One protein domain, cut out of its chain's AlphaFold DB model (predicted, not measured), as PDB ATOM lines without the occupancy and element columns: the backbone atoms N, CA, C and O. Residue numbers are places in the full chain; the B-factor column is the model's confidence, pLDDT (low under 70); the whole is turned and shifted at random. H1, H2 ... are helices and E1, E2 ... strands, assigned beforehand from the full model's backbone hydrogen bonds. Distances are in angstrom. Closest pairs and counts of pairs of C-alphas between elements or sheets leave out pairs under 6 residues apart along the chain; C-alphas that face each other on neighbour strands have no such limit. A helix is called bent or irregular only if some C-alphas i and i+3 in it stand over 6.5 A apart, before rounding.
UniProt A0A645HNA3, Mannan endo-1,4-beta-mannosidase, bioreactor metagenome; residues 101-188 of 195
ATOM      1  N   ILE A 101     243.435 272.294 149.167       98.81
ATOM      2  CA  ILE A 101     242.838 271.123 149.822       98.81
ATOM      3  C   ILE A 101     241.435 270.887 149.254       98.81
ATOM      4  O   ILE A 101     240.680 271.835 149.041       98.81
ATOM      5  N   ILE A 102     241.076 269.622 149.042       98.69
ATOM      6  CA  ILE A 102     239.702 269.206 148.764       98.69
ATOM      7  C   ILE A 102     239.083 268.678 150.060       98.69
ATOM      8  O   ILE A 102     239.516 267.659 150.598       98.69
ATOM      9  N   GLY A 103     238.097 269.401 150.573       98.50
ATOM     10  CA  GLY A 103     237.273 269.020 151.710       98.50
ATOM     11  C   GLY A 103     235.960 268.376 151.270       98.50
ATOM     12  O   GLY A 103     235.476 268.642 150.172       98.50
ATOM     13  N   ILE A 104     235.377 267.556 152.133       97.81
ATOM     14  CA  ILE A 104     233.986 267.104 152.048       97.81
ATOM     15  C   ILE A 104     233.327 267.226 153.421       97.81
ATOM     16  O   ILE A 104     233.990 267.007 154.435       97.81
ATOM     17  N   ASP A 105     232.039 267.549 153.434       97.62
ATOM     18  CA  ASP A 105     231.236 267.707 154.645       97.62
ATOM     19  C   ASP A 105     230.230 266.543 154.717       97.62
ATOM     20  O   ASP A 105     229.481 266.310 153.767       97.62
ATOM     21  N   ILE A 106     230.261 265.748 155.799       95.38
ATOM     22  CA  ILE A 106     229.467 264.508 155.918       95.38
ATOM     23  C   ILE A 106     228.677 264.477 157.230       95.38
ATOM     24  O   ILE A 106     229.228 264.306 158.319       95.38
ATOM     25  N   TYR A 107     227.353 264.545 157.107       93.94
ATOM     26  CA  TYR A 107     226.397 264.445 158.212       93.94
ATOM     27  C   TYR A 107     225.419 263.290 157.970       93.94
ATOM     28  O   TYR A 107     224.237 263.508 157.709       93.94
ATOM     29  N   ASP A 108     225.927 262.058 158.013       86.06
ATOM     30  CA  ASP A 108     225.125 260.849 157.802       86.06
ATOM     31  C   ASP A 108     225.210 259.901 159.008       86.06
ATOM     32  O   ASP A 108     226.234 259.260 159.257       86.06
ATOM     33  N   ASP A 109     224.101 259.809 159.744       87.56
ATOM     34  CA  ASP A 109     223.956 258.939 160.914       87.56
ATOM     35  C   ASP A 109     224.016 257.445 160.534       87.56
ATOM     36  O   ASP A 109     224.374 256.608 161.363       87.56
ATOM     37  N   ALA A 110     223.699 257.080 159.281       85.75
ATOM     38  CA  ALA A 110     223.717 255.684 158.829       85.75
ATOM     39  C   ALA A 110     225.134 255.095 158.774       85.75
ATOM     40  O   ALA A 110     225.308 253.876 158.813       85.75
ATOM     41  N   VAL A 111     226.145 255.960 158.701       80.50
ATOM     42  CA  VAL A 111     227.567 255.605 158.668       80.50
ATOM     43  C   VAL A 111     228.316 256.181 159.870       80.50
ATOM     44  O   VAL A 111     229.518 256.428 159.780       80.50
ATOM     45  N   ALA A 112     227.621 256.392 160.994       89.81
ATOM     46  CA  ALA A 112     228.206 256.899 162.231       89.81
ATOM     47  C   ALA A 112     229.515 256.170 162.581       89.81
ATOM     48  O   ALA A 112     229.557 254.942 162.680       89.81
ATOM     49  N   HIS A 113     230.589 256.944 162.743       94.88
ATOM     50  CA  HIS A 113     231.953 256.483 163.022       94.88
ATOM     51  C   HIS A 113     232.603 255.577 161.970       94.88
ATOM     52  O   HIS A 113     233.746 255.161 162.146       94.88
ATOM     53  N   GLY A 114     231.944 255.298 160.846       94.38
ATOM     54  CA  GLY A 114     232.613 254.703 159.698       94.38
ATOM     55  C   GLY A 114     233.755 255.601 159.224       94.38
ATOM     56  O   GLY A 114     233.710 256.820 159.359       94.38
ATOM     57  N   SER A 115     234.792 255.014 158.630       94.94
ATOM     58  CA  SER A 115     235.918 255.810 158.122       94.94
ATOM     59  C   SER A 115     235.546 256.681 156.907       94.94
ATOM     60  O   SER A 115     236.271 257.596 156.534       94.94
ATOM     61  N   HIS A 116     234.381 256.432 156.297       95.19
ATOM     62  CA  HIS A 116     233.916 257.067 155.061       95.19
ATOM     63  C   HIS A 116     234.835 256.788 153.857       95.19
ATOM     64  O   HIS A 116     234.969 257.621 152.961       95.19
ATOM     65  N   VAL A 117     235.443 255.595 153.797       96.06
ATOM     66  CA  VAL A 117     236.412 255.196 152.756       96.06
ATOM     67  C   VAL A 117     235.934 255.437 151.316       96.06
ATOM     68  O   VAL A 117     236.728 255.835 150.463       96.06
ATOM     69  N   ASP A 118     234.651 255.234 151.014       94.19
ATOM     70  CA  ASP A 118     234.129 255.455 149.659       94.19
ATOM     71  C   ASP A 118     234.044 256.945 149.311       94.19
ATOM     72  O   ASP A 118     234.413 257.339 148.200       94.19
ATOM     73  N   PHE A 119     233.658 257.789 150.274       95.31
ATOM     74  CA  PHE A 119     233.751 259.241 150.132       95.31
ATOM     75  C   PHE A 119     235.209 259.680 150.005       95.31
ATOM     76  O   PHE A 119     235.523 260.451 149.104       95.31
ATOM     77  N   PHE A 120     236.123 259.124 150.808       97.06
ATOM     78  CA  PHE A 120     237.554 259.415 150.694       97.06
ATOM     79  C   PHE A 120     238.075 259.133 149.287       97.06
ATOM     80  O   PHE A 120     238.711 259.993 148.682       97.06
ATOM     81  N   LYS A 121     237.779 257.951 148.733       96.19
ATOM     82  CA  LYS A 121     238.214 257.560 147.384       96.19
ATOM     83  C   LYS A 121     237.671 258.507 146.318       96.19
ATOM     84  O   LYS A 121     238.430 258.939 145.454       96.19
ATOM     85  N   LYS A 122     236.383 258.855 146.374       95.88
ATOM     86  CA  LYS A 122     235.767 259.790 145.422       95.88
ATOM     87  C   LYS A 122     236.353 261.201 145.540       95.88
ATOM     88  O   LYS A 122     236.724 261.790 144.528       95.88
ATOM     89  N   THR A 123     236.528 261.711 146.758       96.75
ATOM     90  CA  THR A 123     237.169 263.010 146.999       96.75
ATOM     91  C   THR A 123     238.629 263.004 146.536       96.75
ATOM     92  O   THR A 123     239.082 263.958 145.907       96.75
ATOM     93  N   ALA A 124     239.355 261.900 146.743       96.69
ATOM     94  CA  ALA A 124     240.719 261.715 146.252       96.69
ATOM     95  C   ALA A 124     240.809 261.676 144.718       96.69
ATOM     96  O   ALA A 124     241.786 262.168 144.156       96.69
ATOM     97  N   LEU A 125     239.793 261.154 144.022       95.88
ATOM     98  CA  LEU A 125     239.728 261.225 142.558       95.88
ATOM     99  C   LEU A 125     239.628 262.676 142.069       95.88
ATOM    100  O   LEU A 125     240.321 263.036 141.120       95.88
ATOM    101  N   ILE A 126     238.834 263.519 142.738       95.69
ATOM    102  CA  ILE A 126     238.726 264.954 142.417       95.69
ATOM    103  C   ILE A 126     240.032 265.691 142.760       95.69
ATOM    104  O   ILE A 126     240.518 266.511 141.979       95.69
ATOM    105  N   ALA A 127     240.635 265.373 143.908       95.56
ATOM    106  CA  ALA A 127     241.922 265.921 144.339       95.56
ATOM    107  C   ALA A 127     243.078 265.558 143.389       95.56
ATOM    108  O   ALA A 127     244.041 266.323 143.232       95.56
ATOM    109  N   GLY A 128     242.987 264.390 142.748       92.06
ATOM    110  CA  GLY A 128     244.069 263.799 141.976       92.06
ATOM    111  C   GLY A 128     245.318 263.562 142.831       92.06
ATOM    112  O   GLY A 128     245.283 263.540 144.057       92.06
ATOM    113  N   SER A 129     246.479 263.426 142.190       84.62
ATOM    114  CA  SER A 129     247.747 263.140 142.884       84.62
ATOM    115  C   SER A 129     248.421 264.356 143.535       84.62
ATOM    116  O   SER A 129     249.574 264.262 143.952       84.62
ATOM    117  N   ARG A 130     247.764 265.525 143.565       86.56
ATOM    118  CA  ARG A 130     248.420 266.809 143.887       86.56
ATOM    119  C   ARG A 130     247.748 267.628 144.979       86.56
ATOM    120  O   ARG A 130     248.302 268.665 145.335       86.56
ATOM    121  N   LYS A 131     246.573 267.225 145.464       96.06
ATOM    122  CA  LYS A 131     245.829 267.963 146.490       96.06
ATOM    123  C   LYS A 131     245.582 267.079 147.702       96.06
ATOM    124  O   LYS A 131     245.437 265.867 147.580       96.06
ATOM    125  N   ILE A 132     245.577 267.710 148.868       98.06
ATOM    126  CA  ILE A 132     245.258 267.057 150.138       98.06
ATOM    127  C   ILE A 132     243.742 266.822 150.202       98.06
ATOM    128  O   ILE A 132     242.977 267.615 149.653       98.06
ATOM    129  N   VAL A 133     243.321 265.751 150.874       98.44
ATOM    130  CA  VAL A 133     241.913 265.389 151.086       98.44
ATOM    131  C   VAL A 133     241.568 265.507 152.571       98.44
ATOM    132  O   VAL A 133     242.314 265.002 153.411       98.44
ATOM    133  N   ALA A 134     240.458 266.163 152.907       98.69
ATOM    134  CA  ALA A 134     240.024 266.383 154.288       98.69
ATOM    135  C   ALA A 134     238.524 266.124 154.484       98.69
ATOM    136  O   ALA A 134     237.731 266.323 153.567       98.69
ATOM    137  N   LEU A 135     238.148 265.712 155.696       98.38
ATOM    138  CA  LEU A 135     236.761 265.666 156.151       98.38
ATOM    139  C   LEU A 135     236.472 267.018 156.813       98.38
ATOM    140  O   LEU A 135     236.721 267.216 158.003       98.38
ATOM    141  N   SER A 136     236.104 268.004 155.998       98.62
ATOM    142  CA  SER A 136     236.087 269.406 156.413       98.62
ATOM    143  C   SER A 136     234.987 269.735 157.410       98.62
ATOM    144  O   SER A 136     235.201 270.642 158.210       98.62
ATOM    145  N   GLU A 137     233.900 268.970 157.418       98.50
ATOM    146  CA  GLU A 137     232.915 268.918 158.492       98.50
ATOM    147  C   GLU A 137     232.405 267.491 158.689       98.50
ATOM    148  O   GLU A 137     232.310 266.709 157.737       98.50
ATOM    149  N   CYS A 138     232.033 267.152 159.922       97.69
ATOM    150  CA  CYS A 138     231.267 265.944 160.185       97.69
ATOM    151  C   CYS A 138     230.317 266.058 161.383       97.69
ATOM    152  O   CYS A 138     230.413 266.959 162.219       97.69
ATOM    153  N   GLY A 139     229.389 265.107 161.479       97.25
ATOM    154  CA  GLY A 139     228.657 264.856 162.720       97.25
ATOM    155  C   GLY A 139     229.435 263.911 163.634       97.25
ATOM    156  O   GLY A 139     229.959 264.305 164.680       97.25
ATOM    157  N   HIS A 140     229.532 262.654 163.204       97.31
ATOM    158  CA  HIS A 140     230.316 261.613 163.860       97.31
ATOM    159  C   HIS A 140     231.773 261.655 163.376       97.31
ATOM    160  O   HIS A 140     232.028 261.717 162.175       97.31
ATOM    161  N   ILE A 141     232.742 261.618 164.294       97.50
ATOM    162  CA  ILE A 141     234.165 261.530 163.936       97.50
ATOM    163  C   ILE A 141     234.487 260.136 163.371       97.50
ATOM    164  O   ILE A 141     233.943 259.151 163.885       97.50
ATOM    165  N   PRO A 142     235.361 260.030 162.352       97.19
ATOM    166  CA  PRO A 142     235.696 258.753 161.732       97.19
ATOM    167  C   PRO A 142     236.522 257.874 162.678       97.19
ATOM    168  O   PRO A 142     237.366 258.370 163.429       97.19
ATOM    169  N   ASP A 143     236.306 256.558 162.630       97.00
ATOM    170  CA  ASP A 143     237.085 255.596 163.411       97.00
ATOM    171  C   ASP A 143     238.537 255.509 162.890       97.00
ATOM    172  O   ASP A 143     238.761 255.113 161.738       97.00
ATOM    173  N   PRO A 144     239.549 255.832 163.720       97.12
ATOM    174  CA  PRO A 144     240.942 255.848 163.286       97.12
ATOM    175  C   PRO A 144     241.503 254.463 162.938       97.12
ATOM    176  O   PRO A 144     242.390 254.374 162.088       97.12
ATOM    177  N   ALA A 145     241.015 253.381 163.554       96.94
ATOM    178  CA  ALA A 145     241.461 252.028 163.225       96.94
ATOM    179  C   ALA A 145     240.917 251.594 161.860       96.94
ATOM    180  O   ALA A 145     241.645 250.993 161.064       96.94
ATOM    181  N   GLN A 146     239.668 251.957 161.548       97.38
ATOM    182  CA  GLN A 146     239.122 251.745 160.208       97.38
ATOM    183  C   GLN A 146     239.870 252.579 159.167       97.38
ATOM    184  O   GLN A 146     240.293 252.006 158.166       97.38
ATOM    185  N   MET A 147     240.116 253.872 159.419       97.56
ATOM    186  CA  MET A 147     240.917 254.724 158.523       97.56
ATOM    187  C   MET A 147     242.292 254.105 158.226       97.56
ATOM    188  O   MET A 147     242.737 254.045 157.079       97.56
ATOM    189  N   GLN A 148     242.969 253.594 159.260       96.44
ATOM    190  CA  GLN A 148     244.271 252.952 159.108       96.44
ATOM    191  C   GLN A 148     244.190 251.650 158.294       96.44
ATOM    192  O   GLN A 148     245.021 251.434 157.413       96.44
ATOM    193  N   SER A 149     243.196 250.798 158.569       97.25
ATOM    194  CA  SER A 149     243.001 249.511 157.885       97.25
ATOM    195  C   SER A 149     242.594 249.676 156.418       97.25
ATOM    196  O   SER A 149     243.052 248.934 155.552       97.25
ATOM    197  N   ASN A 150     241.721 250.640 156.137       96.94
ATOM    198  CA  ASN A 150     241.170 250.899 154.810       96.94
ATOM    199  C   ASN A 150     242.090 251.789 153.957       96.94
ATOM    200  O   ASN A 150     241.995 251.783 152.727       96.94
ATOM    201  N   GLY A 151     243.000 252.530 154.595       95.25
ATOM    202  CA  GLY A 151     243.964 253.407 153.939       95.25
ATOM    203  C   GLY A 151     243.421 254.793 153.579       95.25
ATOM    204  O   GLY A 151     244.105 255.533 152.867       95.25
ATOM    205  N   ASP A 152     242.233 255.167 154.054       95.12
ATOM    206  CA  ASP A 152     241.680 256.513 153.922       95.12
ATOM    207  C   ASP A 152     242.298 257.468 154.944       95.12
ATOM    208  O   ASP A 152     241.956 257.522 156.124       95.12
ATOM    209  N   LYS A 153     243.268 258.240 154.460       94.81
ATOM    210  CA  LYS A 153     244.050 259.185 155.259       94.81
ATOM    211  C   LYS A 153     243.463 260.583 155.145       94.81
ATOM    212  O   LYS A 153     244.035 261.436 154.464       94.81
ATOM    213  N   TRP A 154     242.317 260.815 155.781       98.12
ATOM    214  CA  TRP A 154     241.791 262.172 155.945       98.12
ATOM    215  C   TRP A 154     242.844 263.053 156.625       98.12
ATOM    216  O   TRP A 154     243.335 262.714 157.697       98.12
ATOM    217  N   SER A 155     243.201 264.182 156.009       98.12
ATOM    218  CA  SER A 155     244.221 265.084 156.562       98.12
ATOM    219  C   SER A 155     243.814 265.682 157.902       98.12
ATOM    220  O   SER A 155     244.673 265.958 158.735       98.12
ATOM    221  N   TYR A 156     242.523 265.946 158.063       98.69
ATOM    222  CA  TYR A 156     241.881 266.324 159.310       98.69
ATOM    223  C   TYR A 156     240.397 265.954 159.215       98.69
ATOM    224  O   TYR A 156     239.861 265.796 158.112       98.69
ATOM    225  N   PHE A 157     239.753 265.840 160.373       98.19
ATOM    226  CA  PHE A 157     238.302 265.811 160.519       98.19
ATOM    227  C   PHE A 157     237.877 266.909 161.494       98.19
ATOM    228  O   PHE A 157     238.629 267.249 162.412       98.19
ATOM    229  N   MET A 158     236.693 267.483 161.299       98.56
ATOM    230  CA  MET A 158     236.195 268.562 162.150       98.56
ATOM    231  C   MET A 158     234.707 268.365 162.447       98.56
ATOM    232  O   MET A 158     233.878 268.743 161.620       98.56
ATOM    233  N   PRO A 159     234.330 267.811 163.613       98.06
ATOM    234  CA  PRO A 159     232.924 267.757 163.951       98.06
ATOM    235  C   PRO A 159     232.376 269.167 164.149       98.06
ATOM    236  O   PRO A 159     233.078 270.060 164.642       98.06
ATOM    237  N   TRP A 160     231.113 269.373 163.793       98.38
ATOM    238  CA  TRP A 160     230.482 270.669 164.006       98.38
ATOM    239  C   TRP A 160     230.396 271.027 165.489       98.38
ATOM    240  O   TRP A 160     230.459 270.180 166.388       98.38
ATOM    241  N   TYR A 161     230.214 272.312 165.769       97.50
ATOM    242  CA  TYR A 161     230.064 272.779 167.140       97.50
ATOM    243  C   TYR A 161     228.733 272.323 167.766       97.50
ATOM    244  O   TYR A 161     227.850 271.747 167.132       97.50
ATOM    245  N   GLY A 162     228.569 272.635 169.053       97.44
ATOM    246  CA  GLY A 162     227.319 272.376 169.764       97.44
ATOM    247  C   GLY A 162     227.129 270.885 169.999       97.44
ATOM    248  O   GLY A 162     228.025 270.235 170.534       97.44
ATOM    249  N   ASP A 163     225.964 270.367 169.629       96.94
ATOM    250  CA  ASP A 163     225.575 268.988 169.910       96.94
ATOM    251  C   ASP A 163     226.488 267.963 169.239       96.94
ATOM    252  O   ASP A 163     226.892 267.018 169.911       96.94
ATOM    253  N   TYR A 164     226.895 268.190 167.988       96.94
ATOM    254  CA  TYR A 164     227.806 267.296 167.264       96.94
ATOM    255  C   TYR A 164     229.122 267.073 168.022       96.94
ATOM    256  O   TYR A 164     229.604 265.954 168.121       96.94
ATOM    257  N   THR A 165     229.664 268.103 168.678       96.56
ATOM    258  CA  THR A 165     230.861 267.950 169.522       96.56
ATOM    259  C   THR A 165     230.540 267.476 170.949       96.56
ATOM    260  O   THR A 165     231.306 266.707 171.531       96.56
ATOM    261  N   ARG A 166     229.451 267.968 171.558       95.25
ATOM    262  CA  ARG A 166     229.219 267.884 173.017       95.25
ATOM    263  C   ARG A 166     228.286 266.761 173.454       95.25
ATOM    264  O   ARG A 166     228.403 266.310 174.593       95.25
ATOM    265  N   LYS A 167     227.322 266.352 172.625       96.69
ATOM    266  CA  LYS A 167     226.380 265.296 173.004       96.69
ATOM    267  C   LYS A 167     227.038 263.937 172.845       96.69
ATOM    268  O   LYS A 167     227.596 263.607 171.800       96.69
ATOM    269  N   ALA A 168     226.885 263.115 173.878       95.31
ATOM    270  CA  ALA A 168     227.399 261.753 173.879       95.31
ATOM    271  C   ALA A 168     226.825 260.901 172.735       95.31
ATOM    272  O   ALA A 168     227.518 260.015 172.253       95.31
ATOM    273  N   SER A 169     225.609 261.210 172.265       94.81
ATOM    274  CA  SER A 169     224.973 260.530 171.131       94.81
ATOM    275  C   SER A 169     225.725 260.685 169.808       94.81
ATOM    276  O   SER A 169     225.533 259.849 168.937       94.81
ATOM    277  N   TYR A 170     226.546 261.730 169.650       95.56
ATOM    278  CA  TYR A 170     227.379 261.898 168.460       95.56
ATOM    279  C   TYR A 170     228.757 261.275 168.641       95.56
ATOM    280  O   TYR A 170     229.153 260.444 167.845       95.56
ATOM    281  N   ASN A 171     229.506 261.667 169.675       96.62
ATOM    282  CA  ASN A 171     230.926 261.301 169.761       96.62
ATOM    283  C   ASN A 171     231.372 260.770 171.132       96.62
ATOM    284  O   ASN A 171     232.546 260.469 171.294       96.62
ATOM    285  N   GLY A 172     230.457 260.637 172.103       94.50
ATOM    286  CA  GLY A 172     230.693 260.346 173.530       94.50
ATOM    287  C   GLY A 172     232.030 259.690 173.893       94.50
ATOM    288  O   GLY A 172     233.019 260.383 174.123       94.50
ATOM    289  N   GLU A 173     232.052 258.359 173.984       94.12
ATOM    290  CA  GLU A 173     233.266 257.595 174.320       94.12
ATOM    291  C   GLU A 173     234.281 257.550 173.165       94.12
ATOM    292  O   GLU A 173     235.478 257.367 173.402       94.12
ATOM    293  N   TYR A 174     233.822 257.800 171.931       95.44
ATOM    294  CA  TYR A 174     234.665 257.881 170.738       95.44
ATOM    295  C   TYR A 174     235.737 258.964 170.855       95.44
ATOM    296  O   TYR A 174     236.828 258.773 170.338       95.44
ATOM    297  N   TRP A 175     235.500 260.054 171.592       96.62
ATOM    298  CA  TRP A 175     236.545 261.042 171.861       96.62
ATOM    299  C   TRP A 175     237.774 260.429 172.534       96.62
ATOM    300  O   TRP A 175     238.892 260.608 172.054       96.62
ATOM    301  N   ASN A 176     237.572 259.680 173.620       95.88
ATOM    302  CA  ASN A 176     238.677 259.059 174.351       95.88
ATOM    303  C   ASN A 176     239.367 257.988 173.504       95.88
ATOM    304  O   ASN A 176     240.592 257.939 173.475       95.88
ATOM    305  N   TYR A 177     238.588 257.165 172.801       96.75
ATOM    306  CA  TYR A 177     239.118 256.153 171.890       96.75
ATOM    307  C   TYR A 177     239.967 256.778 170.772       96.75
ATOM    308  O   TYR A 177     241.112 256.378 170.563       96.75
ATOM    309  N   THR A 178     239.451 257.810 170.101       96.81
ATOM    310  CA  THR A 178     240.127 258.465 168.979       96.81
ATOM    311  C   THR A 178     241.401 259.186 169.416       96.81
ATOM    312  O   THR A 178     242.428 259.034 168.758       96.81
ATOM    313  N   PHE A 179     241.386 259.905 170.544       96.38
ATOM    314  CA  PHE A 179     242.573 260.611 171.051       96.38
ATOM    315  C   PHE A 179     243.662 259.690 171.622       96.38
ATOM    316  O   PHE A 179     244.784 260.139 171.823       96.38
ATOM    317  N   GLN A 180     243.364 258.414 171.877       96.06
ATOM    318  CA  GLN A 180     244.369 257.419 172.277       96.06
ATOM    319  C   GLN A 180     245.044 256.730 171.082       96.06
ATOM    320  O   GLN A 180     246.005 255.982 171.269       96.06
ATOM    321  N   SER A 181     244.551 256.947 169.860       97.06
ATOM    322  CA  SER A 181     245.117 256.335 168.662       97.06
ATOM    323  C   SER A 181     246.390 257.050 168.216       97.06
ATOM    324  O   SER A 181     246.372 258.246 167.946       97.06
ATOM    325  N   SER A 182     247.472 256.295 168.002       96.00
ATOM    326  CA  SER A 182     248.722 256.811 167.419       96.00
ATOM    327  C   SER A 182     248.602 257.220 165.945       96.00
ATOM    328  O   SER A 182     249.557 257.728 165.359       96.00
ATOM    329  N   PHE A 183     247.449 256.968 165.319       96.81
ATOM    330  CA  PHE A 183     247.147 257.424 163.964       96.81
ATOM    331  C   PHE A 183     246.608 258.863 163.927       96.81
ATOM    332  O   PHE A 183     246.536 259.461 162.855       96.81
ATOM    333  N   ILE A 184     246.220 259.413 165.080       97.62
ATOM    334  CA  ILE A 184     245.648 260.751 165.213       97.62
ATOM    335  C   ILE A 184     246.698 261.694 165.781       97.62
ATOM    336  O   ILE A 184     247.313 261.391 166.792       97.62
ATOM    337  N   ILE A 185     246.867 262.848 165.136       97.56
ATOM    338  CA  ILE A 185     247.719 263.926 165.639       97.56
ATOM    339  C   ILE A 185     246.864 264.857 166.492       97.56
ATOM    340  O   ILE A 185     245.855 265.403 166.037       97.56
ATOM    341  N   THR A 186     247.299 265.064 167.724       97.19
ATOM    342  CA  THR A 186     246.685 265.957 168.703       97.19
ATOM    343  C   THR A 186     247.474 267.256 168.848       97.19
ATOM    344  O   THR A 186     248.558 267.435 168.292       97.19
ATOM    345  N   ARG A 187     246.909 268.228 169.573       95.25
ATOM    346  CA  ARG A 187     247.516 269.561 169.712       95.25
ATOM    347  C   ARG A 187     248.891 269.507 170.384       95.25
ATOM    348  O   ARG A 187     249.751 270.304 170.034       95.25
ATOM    349  N   ASP A 188     249.068 268.634 171.366       95.25
ATOM    350  CA  ASP A 188     250.312 268.455 172.120       95.25
ATOM    351  C   ASP A 188     251.423 267.763 171.319       95.25
ATOM    352  O   ASP A 188     252.589 267.864 171.694       95.25
TER     353      ASP A 188
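AT A GLANCE: This is residues 101 to 188 of the 195 residues of the protein "Mannan endo-1,4-beta-mannosidase" of bioreactor metagenome (UniProt A0A645HNA3). A narrow sheet of three parallel strands, E1, E2 and E3, has the long helix H1 along one face, over E1 and E2, while the opposite face is bare of named helices. The small helices H2 and H5 lie away from the sheet, and H3 and H4 make a corner beyond the ends of E2 and E3. The printed part has 88 residues, with three named strands and five named helices in the order E1 H1 E2 H2 E3 H3 H4 H5; the class is mixed, helices and strands. The whole is compact, with a radius of gyration of the C-alphas of 12.5 A and spans of 36 by 25 by 22 A.

IN THESE COORDINATES: E1 is residues 101 to 106, 16.1 A long, and begins at C-alpha 101 (242.838, 271.123, 149.822). H1 is residues 117 to 130, 18.9 A long, beginning at C-alpha 117 (236.412, 255.196, 152.756); it is irregular, with C-alphas 126 and 129 9.2 A apart. E2 is residues 132 to 138, 17.3 A long. H2 is residues 144 to 150, 9.8 A long, and E3 is residues 157 to 159. H3 is residues 163 to 166, H4 is residues 168 to 171, and H5 is residues 174 to 179, ending at C-alpha 179 (242.573, 260.611, 171.051).

HOW THE PARTS SIT: The sheet runs E1 E2 E3, with E1 and E3 as edge strands. E1 and E2 are parallel at 26 degrees, with N 102 and O 132 at 2.8 A and N 136 and O 104 at 2.8 A, within hydrogen-bond range. E2 and E3 are parallel at 13 degrees, with N 138 and O 158 at 3.0 A. H1 is on the sheet at a height of 8.3 A, over E1 and E2, and runs along the strands, at 14 degrees to E1 on the local plane; this makes two layers, a helix on one face of a sheet. The closest C-alphas of E1 and H1 are those of Ile 102 and Ala 127, 5.9 A apart. E1, H1, E2 and E2, H2, E3 are strand-helix-strand units, two parallel neighbour strands with a helix between, each with a right-handed crossover. H2 is not on the sheet; it is close to H1 but not clearly touching, the closest C-alphas being those of Val 117 and Asn 150, 6.7 A apart. H2 and H5 are also close but not clearly touching, and about perpendicular at 82 degrees. H3 only grazes the sheet, with residues 164 to 166, and H3 and H4 touch only at the corner, where the C-alphas of Tyr 164 and Tyr 170 are closest, 5.5 A apart. H4 and H5 meet only through their link. In H2 and H5 every O i to N i+4 pair is within hydrogen-bond range, in H1 8 of 10 are, and H3 and H4 are too short for such a pair.

THE WHOLE: The two C-alphas farthest apart are those of Ser 129 and Ala 168, at 37.1 A. The printed part has no cut, and no link is long. The mean pLDDT of the printed part is 95.8, and no printed residue is under 70.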